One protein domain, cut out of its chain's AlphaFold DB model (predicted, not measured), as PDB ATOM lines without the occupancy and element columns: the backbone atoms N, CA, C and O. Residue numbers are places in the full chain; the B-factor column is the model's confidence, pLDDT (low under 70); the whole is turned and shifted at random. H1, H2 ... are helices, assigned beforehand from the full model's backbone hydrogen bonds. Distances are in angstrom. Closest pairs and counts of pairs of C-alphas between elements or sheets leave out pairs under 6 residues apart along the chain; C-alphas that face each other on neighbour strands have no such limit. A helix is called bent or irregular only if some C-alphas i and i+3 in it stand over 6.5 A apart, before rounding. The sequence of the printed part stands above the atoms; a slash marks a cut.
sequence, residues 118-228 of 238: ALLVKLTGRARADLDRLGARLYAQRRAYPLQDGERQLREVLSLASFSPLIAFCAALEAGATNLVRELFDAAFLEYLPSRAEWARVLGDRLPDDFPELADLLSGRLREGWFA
ATOM      1  N   ALA A 118      23.054 -11.431  48.324       89.44
ATOM      2  CA  ALA A 118      24.339 -11.466  47.633       89.44
ATOM      3  C   ALA A 118      24.317 -12.371  46.388       89.44
ATOM      4  O   ALA A 118      24.911 -12.022  45.365       89.44
ATOM      5  N   LEU A 119      23.633 -13.519  46.450       85.31
ATOM      6  CA  LEU A 119      23.445 -14.417  45.311       85.31
ATOM      7  C   LEU A 119      22.649 -13.728  44.200       85.31
ATOM      8  O   LEU A 119      23.069 -13.763  43.045       85.31
ATOM      9  N   LEU A 120      21.561 -13.037  44.547       86.31
ATOM     10  CA  LEU A 120      20.757 -12.274  43.594       86.31
ATOM     11  C   LEU A 120      21.571 -11.155  42.936       86.31
ATOM     12  O   LEU A 120      21.487 -10.980  41.722       86.31
ATOM     13  N   VAL A 121      22.397 -10.431  43.701       89.06
ATOM     14  CA  VAL A 121      23.299  -9.403  43.154       89.06
ATOM     15  C   VAL A 121      24.298 -10.022  42.174       89.06
ATOM     16  O   VAL A 121      24.491  -9.490  41.080       89.06
ATOM     17  N   LYS A 122      24.901 -11.167  42.518       88.12
ATOM     18  CA  LYS A 122      25.839 -11.878  41.633       88.12
ATOM     19  C   LYS A 122      25.169 -12.381  40.357       88.12
ATOM     20  O   LYS A 122      25.719 -12.175  39.279       88.12
ATOM     21  N   LEU A 123      24.003 -13.018  40.469       86.56
ATOM     22  CA  LEU A 123      23.243 -13.522  39.323       86.56
ATOM     23  C   LEU A 123      22.807 -12.377  38.409       86.56
ATOM     24  O   LEU A 123      23.074 -12.430  37.214       86.56
ATOM     25  N   THR A 124      22.247 -11.305  38.974       88.88
ATOM     26  CA  THR A 124      21.885 -10.091  38.224       88.88
ATOM     27  C   THR A 124      23.097  -9.496  37.511       88.88
ATOM     28  O   THR A 124      23.028  -9.185  36.324       88.88
ATOM     29  N   GLY A 125      24.230  -9.362  38.209       89.56
ATOM     30  CA  GLY A 125      25.465  -8.828  37.639       89.56
ATOM     31  C   GLY A 125      26.003  -9.684  36.492       89.56
ATOM     32  O   GLY A 125      26.334  -9.151  35.434       89.56
ATOM     33  N   ARG A 126      26.041 -11.013  36.672       91.62
ATOM     34  CA  ARG A 126      26.443 -11.963  35.625       91.62
ATOM     35  C   ARG A 126      25.511 -11.883  34.423       91.62
ATOM     36  O   ARG A 126      25.988 -11.769  33.301       91.62
ATOM     37  N   ALA A 127      24.204 -11.907  34.657       89.94
ATOM     38  CA  ALA A 127      23.224 -11.886  33.587       89.94
ATOM     39  C   ALA A 127      23.288 -10.591  32.778       89.94
ATOM     40  O   ALA A 127      23.302 -10.630  31.551       89.94
ATOM     41  N   ARG A 128      23.415  -9.444  33.453       90.12
ATOM     42  CA  ARG A 128      23.610  -8.155  32.787       90.12
ATOM     43  C   ARG A 128      24.889  -8.140  31.951       90.12
ATOM     44  O   ARG A 128      24.844  -7.742  30.795       90.12
ATOM     45  N   ALA A 129      26.003  -8.623  32.500       91.88
ATOM     46  CA  ALA A 129      27.265  -8.696  31.769       91.88
ATOM     47  C   ALA A 129      27.181  -9.612  30.535       91.88
ATOM     48  O   ALA A 129      27.728  -9.276  29.484       91.88
ATOM     49  N   ASP A 130      26.493 -10.751  30.649       94.12
ATOM     50  CA  ASP A 130      26.268 -11.676  29.536       94.12
ATOM     51  C   ASP A 130      25.369 -11.044  28.463       94.12
ATOM     52  O   ASP A 130      25.697 -11.123  27.280       94.12
ATOM     53  N   LEU A 131      24.295 -10.353  28.859       92.12
ATOM     54  CA  LEU A 131      23.406  -9.622  27.952       92.12
ATOM     55  C   LEU A 131      24.119  -8.486  27.214       92.12
ATOM     56  O   LEU A 131      24.012  -8.395  25.991       92.12
ATOM     57  N   ASP A 132      24.884  -7.659  27.930       93.12
ATOM     58  CA  ASP A 132      25.651  -6.555  27.346       93.12
ATOM     59  C   ASP A 132      26.693  -7.091  26.350       93.12
ATOM     60  O   ASP A 132      26.826  -6.593  25.227       93.12
ATOM     61  N   ARG A 133      27.402  -8.166  26.724       95.38
ATOM     62  CA  ARG A 133      28.386  -8.830  25.857       95.38
ATOM     63  C   ARG A 133      27.732  -9.428  24.616       95.38
ATOM     64  O   ARG A 133      28.290  -9.306  23.525       95.38
ATOM     65  N   LEU A 134      26.588 -10.086  24.778       95.19
ATOM     66  CA  LEU A 134      25.848 -10.700  23.682       95.19
ATOM     67  C   LEU A 134      25.366  -9.633  22.698       95.19
ATOM     68  O   LEU A 134      25.630  -9.745  21.502       95.19
ATOM     69  N   GLY A 135      24.750  -8.560  23.203       94.25
ATOM     70  CA  GLY A 135      24.285  -7.432  22.398       94.25
ATOM     71  C   GLY A 135      25.418  -6.753  21.627       94.25
ATOM     72  O   GLY A 135      25.311  -6.570  20.414       94.25
ATOM     73  N   ALA A 136      26.538  -6.452  22.293       96.06
ATOM     74  CA  ALA A 136      27.702  -5.838  21.652       96.06
ATOM     75  C   ALA A 136      28.290  -6.715  20.534       96.06
ATOM     76  O   ALA A 136      28.626  -6.218  19.455       96.06
ATOM     77  N   ARG A 137      28.386  -8.031  20.763       96.06
ATOM     78  CA  ARG A 137      28.907  -8.977  19.767       96.06
ATOM     79  C   ARG A 137      27.951  -9.184  18.600       96.06
ATOM     80  O   ARG A 137      28.405  -9.170  17.462       96.06
ATOM     81  N   LEU A 138      26.650  -9.318  18.854       94.88
ATOM     82  CA  LEU A 138      25.640  -9.408  17.796       94.88
ATOM     83  C   LEU A 138      25.621  -8.149  16.931       94.88
ATOM     84  O   LEU A 138      25.554  -8.249  15.708       94.88
ATOM     85  N   TYR A 139      25.731  -6.970  17.545       95.12
ATOM     86  CA  TYR A 139      25.840  -5.711  16.813       95.12
ATOM     87  C   TYR A 139      27.078  -5.690  15.903       95.12
ATOM     88  O   TYR A 139      26.967  -5.382  14.714       95.12
ATOM     89  N   ALA A 140      28.246  -6.066  16.435       95.75
ATOM     90  CA  ALA A 140      29.477  -6.153  15.654       95.75
ATOM     91  C   ALA A 140      29.360  -7.168  14.501       95.75
ATOM     92  O   ALA A 140      29.729  -6.845  13.372       95.75
ATOM     93  N   GLN A 141      28.786  -8.349  14.760       95.06
ATOM     94  CA  GLN A 141      28.606  -9.406  13.761       95.06
ATOM     95  C   GLN A 141      27.667  -8.970  12.631       95.06
ATOM     96  O   GLN A 141      28.004  -9.120  11.460       95.06
ATOM     97  N   ARG A 142      26.530  -8.347  12.968       95.38
ATOM     98  CA  ARG A 142      25.570  -7.811  11.988       95.38
ATOM     99  C   ARG A 142      26.180  -6.734  11.106       95.38
ATOM    100  O   ARG A 142      25.893  -6.679   9.915       95.38
ATOM    101  N   ARG A 143      27.031  -5.877  11.675       96.62
ATOM    102  CA  ARG A 143      27.729  -4.837  10.913       96.62
ATOM    103  C   ARG A 143      28.792  -5.423   9.983       96.62
ATOM    104  O   ARG A 143      28.957  -4.916   8.879       96.62
ATOM    105  N   ALA A 144      29.513  -6.450  10.430       96.19
ATOM    106  CA  ALA A 144      30.536  -7.115   9.628       96.19
ATOM    107  C   ALA A 144      29.930  -7.954   8.488       96.19
ATOM    108  O   ALA A 144      30.485  -7.980   7.392       96.19
ATOM    109  N   TYR A 145      28.778  -8.588   8.726       95.62
ATOM    110  CA  TYR A 145      28.155  -9.533   7.796       95.62
ATOM    111  C   TYR A 145      26.646  -9.275   7.622       95.62
ATOM    112  O   TYR A 145      25.830 -10.128   7.971       95.62
ATOM    113  N   PRO A 146      26.233  -8.128   7.055       94.31
ATOM    114  CA  PRO A 146      24.828  -7.697   7.043       94.31
ATOM    115  C   PRO A 146      23.883  -8.587   6.223       94.31
ATOM    116  O   PRO A 146      22.681  -8.569   6.460       94.31
ATOM    117  N   LEU A 147      24.410  -9.358   5.266       94.44
ATOM    118  CA  LEU A 147      23.629 -10.281   4.429       94.44
ATOM    119  C   LEU A 147      23.565 -11.706   4.996       94.44
ATOM    120  O   LEU A 147      22.941 -12.580   4.399       94.44
ATOM    121  N   GLN A 148      24.254 -11.968   6.107       93.56
ATOM    122  CA  GLN A 148      24.257 -13.280   6.735       93.56
ATOM    123  C   GLN A 148      22.950 -13.508   7.492       93.56
ATOM    124  O   GLN A 148      22.430 -12.605   8.146       93.56
ATOM    125  N   ASP A 149      22.455 -14.741   7.423       95.00
ATOM    126  CA  ASP A 149      21.296 -15.187   8.188       95.00
ATOM    127  C   ASP A 149      21.464 -14.935   9.701       95.00
ATOM    128  O   ASP A 149      22.541 -15.146  10.271       95.00
ATOM    129  N   GLY A 150      20.387 -14.482  10.346       92.50
ATOM    130  CA  GLY A 150      20.401 -14.054  11.743       92.50
ATOM    131  C   GLY A 150      20.673 -15.191  12.730       92.50
ATOM    132  O   GLY A 150      21.407 -14.984  13.701       92.50
ATOM    133  N   GLU A 151      20.153 -16.396  12.476       95.81
ATOM    134  CA  GLU A 151      20.447 -17.569  13.306       95.81
ATOM    135  C   GLU A 151      21.927 -17.939  13.188       95.81
ATOM    136  O   GLU A 151      22.592 -18.190  14.198       95.81
ATOM    137  N   ARG A 152      22.480 -17.908  11.970       95.81
ATOM    138  CA  ARG A 152      23.906 -18.181  11.760       95.81
ATOM    139  C   ARG A 152      24.799 -17.175  12.491       95.81
ATOM    140  O   ARG A 152      25.757 -17.588  13.144       95.81
ATOM    141  N   GLN A 153      24.476 -15.882  12.429       95.25
ATOM    142  CA  GLN A 153      25.200 -14.846  13.176       95.25
ATOM    143  C   GLN A 153      25.139 -15.092  14.689       95.25
ATOM    144  O   GLN A 153      26.158 -14.985  15.373       95.25
ATOM    145  N   LEU A 154      23.961 -15.435  15.219       96.38
ATOM    146  CA  LEU A 154      23.789 -15.724  16.641       96.38
ATOM    147  C   LEU A 154      24.604 -16.948  17.067       96.38
ATOM    148  O   LEU A 154      25.324 -16.880  18.061       96.38
ATOM    149  N   ARG A 155      24.560 -18.033  16.290       96.88
ATOM    150  CA  ARG A 155      25.344 -19.249  16.547       96.88
ATOM    151  C   ARG A 155      26.845 -18.948  16.594       96.88
ATOM    152  O   ARG A 155      27.532 -19.399  17.508       96.88
ATOM    153  N   GLU A 156      27.347 -18.142  15.660       95.94
ATOM    154  CA  GLU A 156      28.747 -17.708  15.649       95.94
ATOM    155  C   GLU A 156      29.088 -16.889  16.902       95.94
ATOM    156  O   GLU A 156      30.070 -17.191  17.579       95.94
ATOM    157  N   VAL A 157      28.248 -15.927  17.294       95.94
ATOM    158  CA  VAL A 157      28.474 -15.136  18.517       95.94
ATOM    159  C   VAL A 157      28.505 -16.010  19.772       95.94
ATOM    160  O   VAL A 157      29.403 -15.835  20.604       95.94
ATOM    161  N   LEU A 158      27.567 -16.953  19.899       95.31
ATOM    162  CA  LEU A 158      27.488 -17.877  21.031       95.31
ATOM    163  C   LEU A 158      28.677 -18.845  21.081       95.31
ATOM    164  O   LEU A 158      29.106 -19.216  22.166       95.31
ATOM    165  N   SER A 159      29.264 -19.207  19.937       94.06
ATOM    166  CA  SER A 159      30.454 -20.071  19.899       94.06
ATOM    167  C   SER A 159      31.725 -19.397  20.437       94.06
ATOM    168  O   SER A 159      32.650 -20.067  20.891       94.06
ATOM    169  N   LEU A 160      31.780 -18.061  20.416       88.75
ATOM    170  CA  LEU A 160      32.977 -17.284  20.756       88.75
ATOM    171  C   LEU A 160      33.097 -16.953  22.253       88.75
ATOM    172  O   LEU A 160      34.038 -16.258  22.651       88.75
ATOM    173  N   ALA A 161      32.113 -17.297  23.082       84.88
ATOM    174  CA  ALA A 161      32.172 -17.079  24.525       84.88
ATOM    175  C   ALA A 161      31.221 -18.001  25.277       84.88
ATOM    176  O   ALA A 161      30.149 -18.351  24.800       84.88
ATOM    177  N   SER A 162      31.581 -18.302  26.519       88.75
ATOM    178  CA  SER A 162      30.664 -18.914  27.469       88.75
ATOM    179  C   SER A 162      29.661 -17.867  27.952       88.75
ATOM    180  O   SER A 162      30.005 -16.989  28.744       88.75
ATOM    181  N   PHE A 163      28.436 -17.957  27.445       92.81
ATOM    182  CA  PHE A 163      27.265 -17.275  27.992       92.81
ATOM    183  C   PHE A 163      26.521 -18.225  28.930       92.81
ATOM    184  O   PHE A 163      26.660 -19.442  28.814       92.81
ATOM    185  N   SER A 164      25.716 -17.685  29.846       94.88
ATOM    186  CA  SER A 164      24.646 -18.466  30.477       94.88
ATOM    187  C   SER A 164      23.794 -19.163  29.396       94.88
ATOM    188  O   SER A 164      23.290 -18.478  28.497       94.88
ATOM    189  N   PRO A 165      23.629 -20.500  29.458       95.50
ATOM    190  CA  PRO A 165      22.697 -21.233  28.605       95.50
ATOM    191  C   PRO A 165      21.295 -20.624  28.553       95.50
ATOM    192  O   PRO A 165      20.723 -20.524  27.468       95.50
ATOM    193  N   LEU A 166      20.762 -20.158  29.687       95.69
ATOM    194  CA  LEU A 166      19.445 -19.524  29.733       95.69
ATOM    195  C   LEU A 166      19.399 -18.220  28.926       95.69
ATOM    196  O   LEU A 166      18.470 -18.000  28.154       95.69
ATOM    197  N   ILE A 167      20.427 -17.380  29.042       96.25
ATOM    198  CA  ILE A 167      20.518 -16.135  28.268       96.25
ATOM    199  C   ILE A 167      20.661 -16.419  26.771       96.25
ATOM    200  O   ILE A 167      20.015 -15.762  25.953       96.25
ATOM    201  N   ALA A 168      21.485 -17.404  26.409       96.50
ATOM    202  CA  ALA A 168      21.643 -17.838  25.026       96.50
ATOM    203  C   ALA A 168      20.313 -18.343  24.440       96.50
ATOM    204  O   ALA A 168      19.974 -18.000  23.308       96.50
ATOM    205  N   PHE A 169      19.543 -19.100  25.227       97.25
ATOM    206  CA  PHE A 169      18.217 -19.584  24.851       97.25
ATOM    207  C   PHE A 169      17.224 -18.437  24.636       97.25
ATOM    208  O   PHE A 169      16.607 -18.371  23.575       97.25
ATOM    209  N   CYS A 170      17.107 -17.500  25.585       96.19
ATOM    210  CA  CYS A 170      16.224 -16.336  25.445       96.19
ATOM    211  C   CYS A 170      16.565 -15.517  24.191       96.19
ATOM    212  O   CYS A 170      15.675 -15.123  23.443       96.19
ATOM    213  N   ALA A 171      17.855 -15.318  23.906       95.62
ATOM    214  CA  ALA A 171      18.281 -14.620  22.696       95.62
ATOM    215  C   ALA A 171      17.956 -15.393  21.407       95.62
ATOM    216  O   ALA A 171      17.604 -14.779  20.400       95.62
ATOM    217  N   ALA A 172      18.057 -16.726  21.421       96.44
ATOM    218  CA  ALA A 172      17.646 -17.566  20.298       96.44
ATOM    219  C   ALA A 172      16.133 -17.493  20.058       96.44
ATOM    220  O   ALA A 172      15.705 -17.399  18.907       96.44
ATOM    221  N   LEU A 173      15.340 -17.466  21.133       96.31
ATOM    222  CA  LEU A 173      13.889 -17.299  21.082       96.31
ATOM    223  C   LEU A 173      13.512 -15.942  20.465       96.31
ATOM    224  O   LEU A 173      12.762 -15.896  19.494       96.31
ATOM    225  N   GLU A 174      14.096 -14.849  20.968       94.25
ATOM    226  CA  GLU A 174      13.886 -13.481  20.464       94.25
ATOM    227  C   GLU A 174      14.291 -13.322  18.990       94.25
ATOM    228  O   GLU A 174      13.688 -12.543  18.253       94.25
ATOM    229  N   ALA A 175      15.310 -14.062  18.546       93.88
ATOM    230  CA  ALA A 175      15.774 -14.060  17.161       93.88
ATOM    231  C   ALA A 175      14.961 -14.979  16.229       93.88
ATOM    232  O   ALA A 175      15.228 -14.994  15.028       93.88
ATOM    233  N   GLY A 176      14.014 -15.767  16.754       95.19
ATOM    234  CA  GLY A 176      13.275 -16.767  15.976       95.19
ATOM    235  C   GLY A 176      14.130 -17.951  15.501       95.19
ATOM    236  O   GLY A 176      13.744 -18.648  14.566       95.19
ATOM    237  N   ALA A 177      15.283 -18.201  16.131       95.88
ATOM    238  CA  ALA A 177      16.247 -19.233  15.746       95.88
ATOM    239  C   ALA A 177      15.807 -20.629  16.229       95.88
ATOM    240  O   ALA A 177      16.354 -21.179  17.189       95.88
ATOM    241  N   THR A 178      14.776 -21.204  15.600       95.44
ATOM    242  CA  THR A 178      14.063 -22.396  16.103       95.44
ATOM    243  C   THR A 178      14.966 -23.614  16.328       95.44
ATOM    244  O   THR A 178      14.771 -24.344  17.303       95.44
ATOM    245  N   ASN A 179      15.963 -23.854  15.467       94.81
ATOM    246  CA  ASN A 179      16.869 -24.994  15.659       94.81
ATOM    247  C   ASN A 179      17.751 -24.782  16.891       94.81
ATOM    248  O   ASN A 179      17.884 -25.676  17.723       94.81
ATOM    249  N   LEU A 180      18.285 -23.571  17.041       95.31
ATOM    250  CA  LEU A 180      19.125 -23.205  18.172       95.31
ATOM    251  C   LEU A 180      18.350 -23.211  19.500       95.31
ATOM    252  O   LEU A 180      18.883 -23.661  20.511       95.31
ATOM    253  N   VAL A 181      17.080 -22.791  19.499       96.38
ATOM    254  CA  VAL A 181      16.176 -22.910  20.659       96.38
ATOM    255  C   VAL A 181      16.091 -24.367  21.124       96.38
ATOM    256  O   VAL A 181      16.292 -24.648  22.303       96.38
ATOM    257  N   ARG A 182      15.866 -25.310  20.199       94.00
ATOM    258  CA  ARG A 182      15.809 -26.746  20.525       94.00
ATOM    259  C   ARG A 182      17.136 -27.278  21.067       94.00
ATOM    260  O   ARG A 182      17.120 -28.072  21.997       94.00
ATOM    261  N   GLU A 183      18.260 -26.849  20.496       94.69
ATOM    262  CA  GLU A 183      19.604 -27.255  20.936       94.69
ATOM    263  C   GLU A 183      19.937 -26.753  22.352       94.69
ATOM    264  O   GLU A 183      20.617 -27.443  23.110       94.69
ATOM    265  N   LEU A 184      19.468 -25.556  22.720       94.75
ATOM    266  CA  LEU A 184      19.800 -24.910  23.995       94.75
ATOM    267  C   LEU A 184      18.825 -25.234  25.133       94.75
ATOM    268  O   LEU A 184      19.160 -24.974  26.291       94.75
ATOM    269  N   PHE A 185      17.645 -25.779  24.823       93.81
ATOM    270  CA  PHE A 185      16.548 -25.949  25.779       93.81
ATOM    271  C   PHE A 185      16.975 -26.679  27.058       93.81
ATOM    272  O   PHE A 185      16.828 -26.128  28.147       93.81
ATOM    273  N   ASP A 186      17.559 -27.874  26.940       86.06
ATOM    274  CA  ASP A 186      17.901 -28.697  28.106       86.06
ATOM    275  C   ASP A 186      18.889 -27.981  29.037       86.06
ATOM    276  O   ASP A 186      18.702 -27.941  30.253       86.06
ATOM    277  N   ALA A 187      19.926 -27.355  28.471       89.00
ATOM    278  CA  ALA A 187      20.934 -26.638  29.246       89.00
ATOM    279  C   ALA A 187      20.359 -25.381  29.918       89.00
ATOM    280  O   ALA A 187      20.652 -25.114  31.085       89.00
ATOM    281  N   ALA A 188      19.521 -24.625  29.202       94.06
ATOM    282  CA  ALA A 188      18.831 -23.453  29.731       94.06
ATOM    283  C   ALA A 188      17.874 -23.821  30.867       94.06
ATOM    284  O   ALA A 188      17.861 -23.172  31.914       94.06
ATOM    285  N   PHE A 189      17.105 -24.893  30.688       91.06
ATOM    286  CA  PHE A 189      16.155 -25.363  31.681       91.06
ATOM    287  C   PHE A 189      16.862 -25.890  32.936       91.06
ATOM    288  O   PHE A 189      16.480 -25.540  34.054       91.06
ATOM    289  N   LEU A 190      17.957 -26.641  32.777       83.81
ATOM    290  CA  LEU A 190      18.793 -27.083  33.899       83.81
ATOM    291  C   LEU A 190      19.425 -25.911  34.667       83.81
ATOM    292  O   LEU A 190      19.537 -25.990  35.891       83.81
ATOM    293  N   GLU A 191      19.806 -24.821  33.992       89.38
ATOM    294  CA  GLU A 191      20.290 -23.600  34.656       89.38
ATOM    295  C   GLU A 191      19.161 -22.817  35.354       89.38
ATOM    296  O   GLU A 191      19.389 -22.201  36.400       89.38
ATOM    297  N   TYR A 192      17.939 -22.858  34.816       91.50
ATOM    298  CA  TYR A 192      16.765 -22.199  35.391       91.50
ATOM    299  C   TYR A 192      16.290 -22.853  36.699       91.50
ATOM    300  O   TYR A 192      16.026 -22.157  37.685       91.50
ATOM    301  N   LEU A 193      16.206 -24.188  36.732       84.94
ATOM    302  CA  LEU A 193      15.646 -24.968  37.844       84.94
ATOM    303  C   LEU A 193      16.166 -24.611  39.254       84.94
ATOM    304  O   LEU A 193      15.336 -24.462  40.155       84.94
ATOM    305  N   PRO A 194      17.483 -24.472  39.508       79.19
ATOM    306  CA  PRO A 194      17.988 -24.212  40.856       79.19
ATOM    307  C   PRO A 194      17.734 -22.783  41.355       79.19
ATOM    308  O   PRO A 194      17.897 -22.520  42.544       79.19
ATOM    309  N   SER A 195      17.373 -21.841  40.479       84.75
ATOM    310  CA  SER A 195      17.276 -20.412  40.822       84.75
ATOM    311  C   SER A 195      16.103 -19.735  40.110       84.75
ATOM    312  O   SER A 195      16.227 -18.627  39.591       84.75
ATOM    313  N   ARG A 196      14.948 -20.418  40.063       89.31
ATOM    314  CA  ARG A 196      13.746 -19.982  39.324       89.31
ATOM    315  C   ARG A 196      13.324 -18.554  39.661       89.31
ATOM    316  O   ARG A 196      13.068 -17.758  38.763       89.31
ATOM    317  N   ALA A 197      13.242 -18.240  40.955       86.31
ATOM    318  CA  ALA A 197      12.779 -16.939  41.434       86.31
ATOM    319  C   ALA A 197      13.780 -15.826  41.102       86.31
ATOM    320  O   ALA A 197      13.394 -14.707  40.773       86.31
ATOM    321  N   GLU A 198      15.072 -16.132  41.185       86.56
ATOM    322  CA  GLU A 198      16.155 -15.216  40.856       86.56
ATOM    323  C   GLU A 198      16.183 -14.951  39.346       86.56
ATOM    324  O   GLU A 198      16.204 -13.791  38.943       86.56
ATOM    325  N   TRP A 199      16.079 -15.986  38.509       90.94
ATOM    326  CA  TRP A 199      16.003 -15.830  37.055       90.94
ATOM    327  C   TRP A 199      14.751 -15.087  36.596       90.94
ATOM    328  O   TRP A 199      14.865 -14.207  35.748       90.94
ATOM    329  N   ALA A 200      13.589 -15.358  37.195       91.94
ATOM    330  CA  ALA A 200      12.364 -14.610  36.910       91.94
ATOM    331  C   ALA A 200      12.514 -13.113  37.237       91.94
ATOM    332  O   ALA A 200      12.064 -12.267  36.475       91.94
ATOM    333  N   ARG A 201      13.206 -12.762  38.332       89.00
ATOM    334  CA  ARG A 201      13.506 -11.355  38.661       89.00
ATOM    335  C   ARG A 201      14.495 -10.710  37.695       89.00
ATOM    336  O   ARG A 201      14.395  -9.515  37.444       89.00
ATOM    337  N   VAL A 202      15.477 -11.473  37.220       90.81
ATOM    338  CA  VAL A 202      16.562 -10.974  36.364       90.81
ATOM    339  C   VAL A 202      16.109 -10.795  34.917       90.81
ATOM    340  O   VAL A 202      16.441  -9.787  34.299       90.81
ATOM    341  N   LEU A 203      15.387 -11.773  34.372       92.31
ATOM    342  CA  LEU A 203      14.975 -11.790  32.969       92.31
ATOM    343  C   LEU A 203      13.581 -11.193  32.756       92.31
ATOM    344  O   LEU A 203      13.320 -10.688  31.666       92.31
ATOM    345  N   GLY A 204      12.719 -11.201  33.780       93.19
ATOM    346  CA  GLY A 204      11.351 -10.689  33.687       93.19
ATOM    347  C   GLY A 204      10.615 -11.309  32.503       93.19
ATOM    348  O   GLY A 204      10.647 -12.525  32.320       93.19
ATOM    349  N   ASP A 205      10.051 -10.452  31.658       93.94
ATOM    350  CA  ASP A 205       9.263 -10.822  30.474       93.94
ATOM    351  C   ASP A 205      10.082 -11.505  29.361       93.94
ATOM    352  O   ASP A 205       9.527 -11.963  28.367       93.94
ATOM    353  N   ARG A 206      11.413 -11.566  29.492       92.81
ATOM    354  CA  ARG A 206      12.278 -12.303  28.555       92.81
ATOM    355  C   ARG A 206      12.362 -13.789  28.882       92.81
ATOM    356  O   ARG A 206      12.891 -14.563  28.082       92.81
ATOM    357  N   LEU A 207      11.929 -14.185  30.080       95.00
ATOM    358  CA  LEU A 207      11.835 -15.590  30.437       95.00
ATOM    359  C   LEU A 207      10.649 -16.207  29.672       95.00
ATOM    360  O   LEU A 207       9.573 -15.619  29.684       95.00
ATOM    361  N   PRO A 208      10.815 -17.375  29.037       93.12
ATOM    362  CA  PRO A 208       9.712 -18.054  28.365       93.12
ATOM    363  C   PRO A 208       8.560 -18.384  29.325       93.12
ATOM    364  O   PRO A 208       8.799 -18.865  30.439       93.12
ATOM    365  N   ASP A 209       7.318 -18.172  28.883       92.06
ATOM    366  CA  ASP A 209       6.109 -18.395  29.693       92.06
ATOM    367  C   ASP A 209       5.945 -19.857  30.146       92.06
ATOM    368  O   ASP A 209       5.352 -20.134  31.189       92.06
ATOM    369  N   ASP A 210       6.496 -20.802  29.384       90.69
ATOM    370  CA  ASP A 210       6.422 -22.241  29.639       90.69
ATOM    371  C   ASP A 210       7.437 -22.727  30.687       90.69
ATOM    372  O   ASP A 210       7.226 -23.764  31.320       90.69
ATOM    373  N   PHE A 211       8.519 -21.984  30.946       88.75
ATOM    374  CA  PHE A 211       9.559 -22.392  31.900       88.75
ATOM    375  C   PHE A 211       9.028 -22.615  33.326       88.75
ATOM    376  O   PHE A 211       9.352 -23.652  33.923       88.75
ATOM    377  N   PRO A 212       8.224 -21.703  33.911       89.06
ATOM    378  CA  PRO A 212       7.610 -21.928  35.214       89.06
ATOM    379  C   PRO A 212       6.749 -23.197  35.258       89.06
ATOM    380  O   PRO A 212       6.922 -24.002  36.175       89.06
ATOM    381  N   GLU A 213       5.889 -23.405  34.259       89.06
ATOM    382  CA  GLU A 213       4.968 -24.546  34.194       89.06
ATOM    383  C   GLU A 213       5.722 -25.874  34.049       89.06
ATOM    384  O   GLU A 213       5.481 -26.825  34.798       89.06
ATOM    385  N   LEU A 214       6.707 -25.932  33.148       83.81
ATOM    386  CA  LEU A 214       7.549 -27.112  32.951       83.81
ATOM    387  C   LEU A 214       8.360 -27.446  34.205       83.81
ATOM    388  O   LEU A 214       8.512 -28.618  34.558       83.81
ATOM    389  N   ALA A 215       8.866 -26.432  34.911       83.62
ATOM    390  CA  ALA A 215       9.582 -26.635  36.165       83.62
ATOM    391  C   ALA A 215       8.666 -27.180  37.265       83.62
ATOM    392  O   ALA A 215       9.097 -28.032  38.049       83.62
ATOM    393  N   ASP A 216       7.409 -26.739  37.312       82.75
ATOM    394  CA  ASP A 216       6.408 -27.280  38.230       82.75
ATOM    395  C   ASP A 216       6.038 -28.727  37.876       82.75
ATOM    396  O   ASP A 216       6.008 -29.574  38.774       82.75
ATOM    397  N   LEU A 217       5.878 -29.045  36.586       77.12
ATOM    398  CA  LEU A 217       5.616 -30.400  36.093       77.12
ATOM    399  C   LEU A 217       6.768 -31.362  36.409       77.12
ATOM    400  O   LEU A 217       6.534 -32.439  36.960       77.12
ATOM    401  N   LEU A 218       8.016 -30.986  36.103       74.00
ATOM    402  CA  LEU A 218       9.192 -31.804  36.416       74.00
ATOM    403  C   LEU A 218       9.316 -31.998  37.929       74.00
ATOM    404  O   LEU A 218       9.523 -33.114  38.407       74.00
ATOM    405  N   SER A 219       9.118 -30.920  38.690       71.69
ATOM    406  CA  SER A 219       9.087 -30.983  40.148       71.69
ATOM    407  C   SER A 219       7.957 -31.864  40.663       71.69
ATOM    408  O   SER A 219       8.073 -32.338  41.785       71.69
ATOM    409  N   GLY A 220       6.861 -32.043  39.923       69.56
ATOM    410  CA  GLY A 220       5.768 -32.974  40.216       69.56
ATOM    411  C   GLY A 220       6.150 -34.424  39.921       69.56
ATOM    412  O   GLY A 220       6.098 -35.258  40.817       69.56
ATOM    413  N   ARG A 221       6.647 -34.717  38.715       69.88
ATOM    414  CA  ARG A 221       7.055 -36.076  38.303       69.88
ATOM    415  C   ARG A 221       8.202 -36.645  39.130       69.88
ATOM    416  O   ARG A 221       8.202 -37.830  39.454       69.88
ATOM    417  N   LEU A 222       9.167 -35.808  39.518       61.44
ATOM    418  CA  LEU A 222      10.222 -36.223  40.445       61.44
ATOM    419  C   LEU A 222       9.648 -36.642  41.810       61.44
ATOM    420  O   LEU A 222      10.231 -37.506  42.457       61.44
ATOM    421  N   ARG A 223       8.486 -36.109  42.226       55.19
ATOM    422  CA  ARG A 223       7.779 -36.585  43.433       55.19
ATOM    423  C   ARG A 223       7.192 -37.977  43.213       55.19
ATOM    424  O   ARG A 223       7.276 -38.809  44.103       55.19
ATOM    425  N   GLU A 224       6.627 -38.246  42.045       62.66
ATOM    426  CA  GLU A 224       5.981 -39.533  41.750       62.66
ATOM    427  C   GLU A 224       7.002 -40.674  41.581       62.66
ATOM    428  O   GLU A 224       6.750 -41.799  42.003       62.66
ATOM    429  N   GLY A 225       8.182 -40.387  41.017       48.00
ATOM    430  CA  GLY A 225       9.204 -41.397  40.709       48.00
ATOM    431  C   GLY A 225      10.186 -41.744  41.837       48.00
ATOM    432  O   GLY A 225      10.739 -42.841  41.829       48.00
ATOM    433  N   TRP A 226      10.434 -40.845  42.800       42.50
ATOM    434  CA  TRP A 226      11.327 -41.118  43.946       42.50
ATOM    435  C   TRP A 226      10.609 -41.729  45.153       42.50
ATOM    436  O   TRP A 226      11.236 -42.451  45.926       42.50
ATOM    437  N   PHE A 227       9.305 -41.473  45.303       41.94
ATOM    438  CA  PHE A 227       8.500 -41.989  46.415       41.94
ATOM    439  C   PHE A 227       7.705 -43.247  46.082       41.94
ATOM    440  O   PHE A 227       7.031 -43.763  46.969       41.94
ATOM    441  N   ALA A 228       7.797 -43.785  44.863       41.34
ATOM    442  CA  ALA A 228       7.389 -45.161  44.640       41.34
ATOM    443  C   ALA A 228       8.396 -46.055  45.384       41.34
ATOM    444  O   ALA A 228       9.555 -46.133  44.950       41.34
TER     445      ALA A 228
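This is residues 118 to 228 of the 238 residues of an uncharacterized protein of Alphaproteobacteria bacterium (UniProt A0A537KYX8). The sharply kinked helix H4 folds back around the short helix H3 at the core, while the long helix H1 runs along one side, meeting H4, H3 and H2 in turn. H5 leads away from H4, and residues 220 to 228 stick out at one end. The printed part has 111 residues with five named helices, H1 to H5 in chain order, and no named strand; the class is all helix, mostly crossed. It is only just compact, close to loose, with a radius of gyration of the C-alphas of 15.6 A, and elongated, spanning 56 by 33 by 22 A.

H4, residues 178 to 206, has a kink of 124 degrees near residue 197 and measures 16.1 A from first to last C-alpha. It is irregular: C-alphas 202 and 205 are 9.4 A apart. H3 is residues 165 to 174 and H2 residues 150 to 159. H1, residues 118 to 144, begins at C-alpha 118 (24.339, -11.466, 47.633) and is 38.8 A long. H5, residues 210 to 226, is 24.2 A long and ends at C-alpha 226 (11.327, -41.118, 43.946).

H4 touches H3, closest at the C-alphas of Leu 166 and Ala 188, 4.0 A apart. H1 touches H4 with residues 120 to 127 alone, the closest C-alphas being Thr 124 and Val 202, 5.7 A apart. H1 touches H2 at a steep tilt of 54 degrees, opposite ways, the C-alphas of Arg 137 and Val 157 being closest at 6.3 A. H2 and H3 form a helical hairpin at a shallow tilt of 11 degrees; they only just touch, with 3 pairs of C-alphas within 8 A, closest at Leu 158 and Ala 168, 7.1 A. H5 only just touches H4, with 3 such pairs, closest at the C-alphas of Leu 193 and Ala 215, 6.5 A, and is apart from H1, H2 and H3. Every O i to N i+4 pair is within hydrogen-bond range in H1, H2 and H3, against 17 of 25 in H4 and 12 of 13 in H5.

The C-alphas farthest apart, Ala 144 and Ala 228, are 56.6 A apart. The printed part has no cut, and the four links are tight. Residues 220 to 228 have pLDDT under 70.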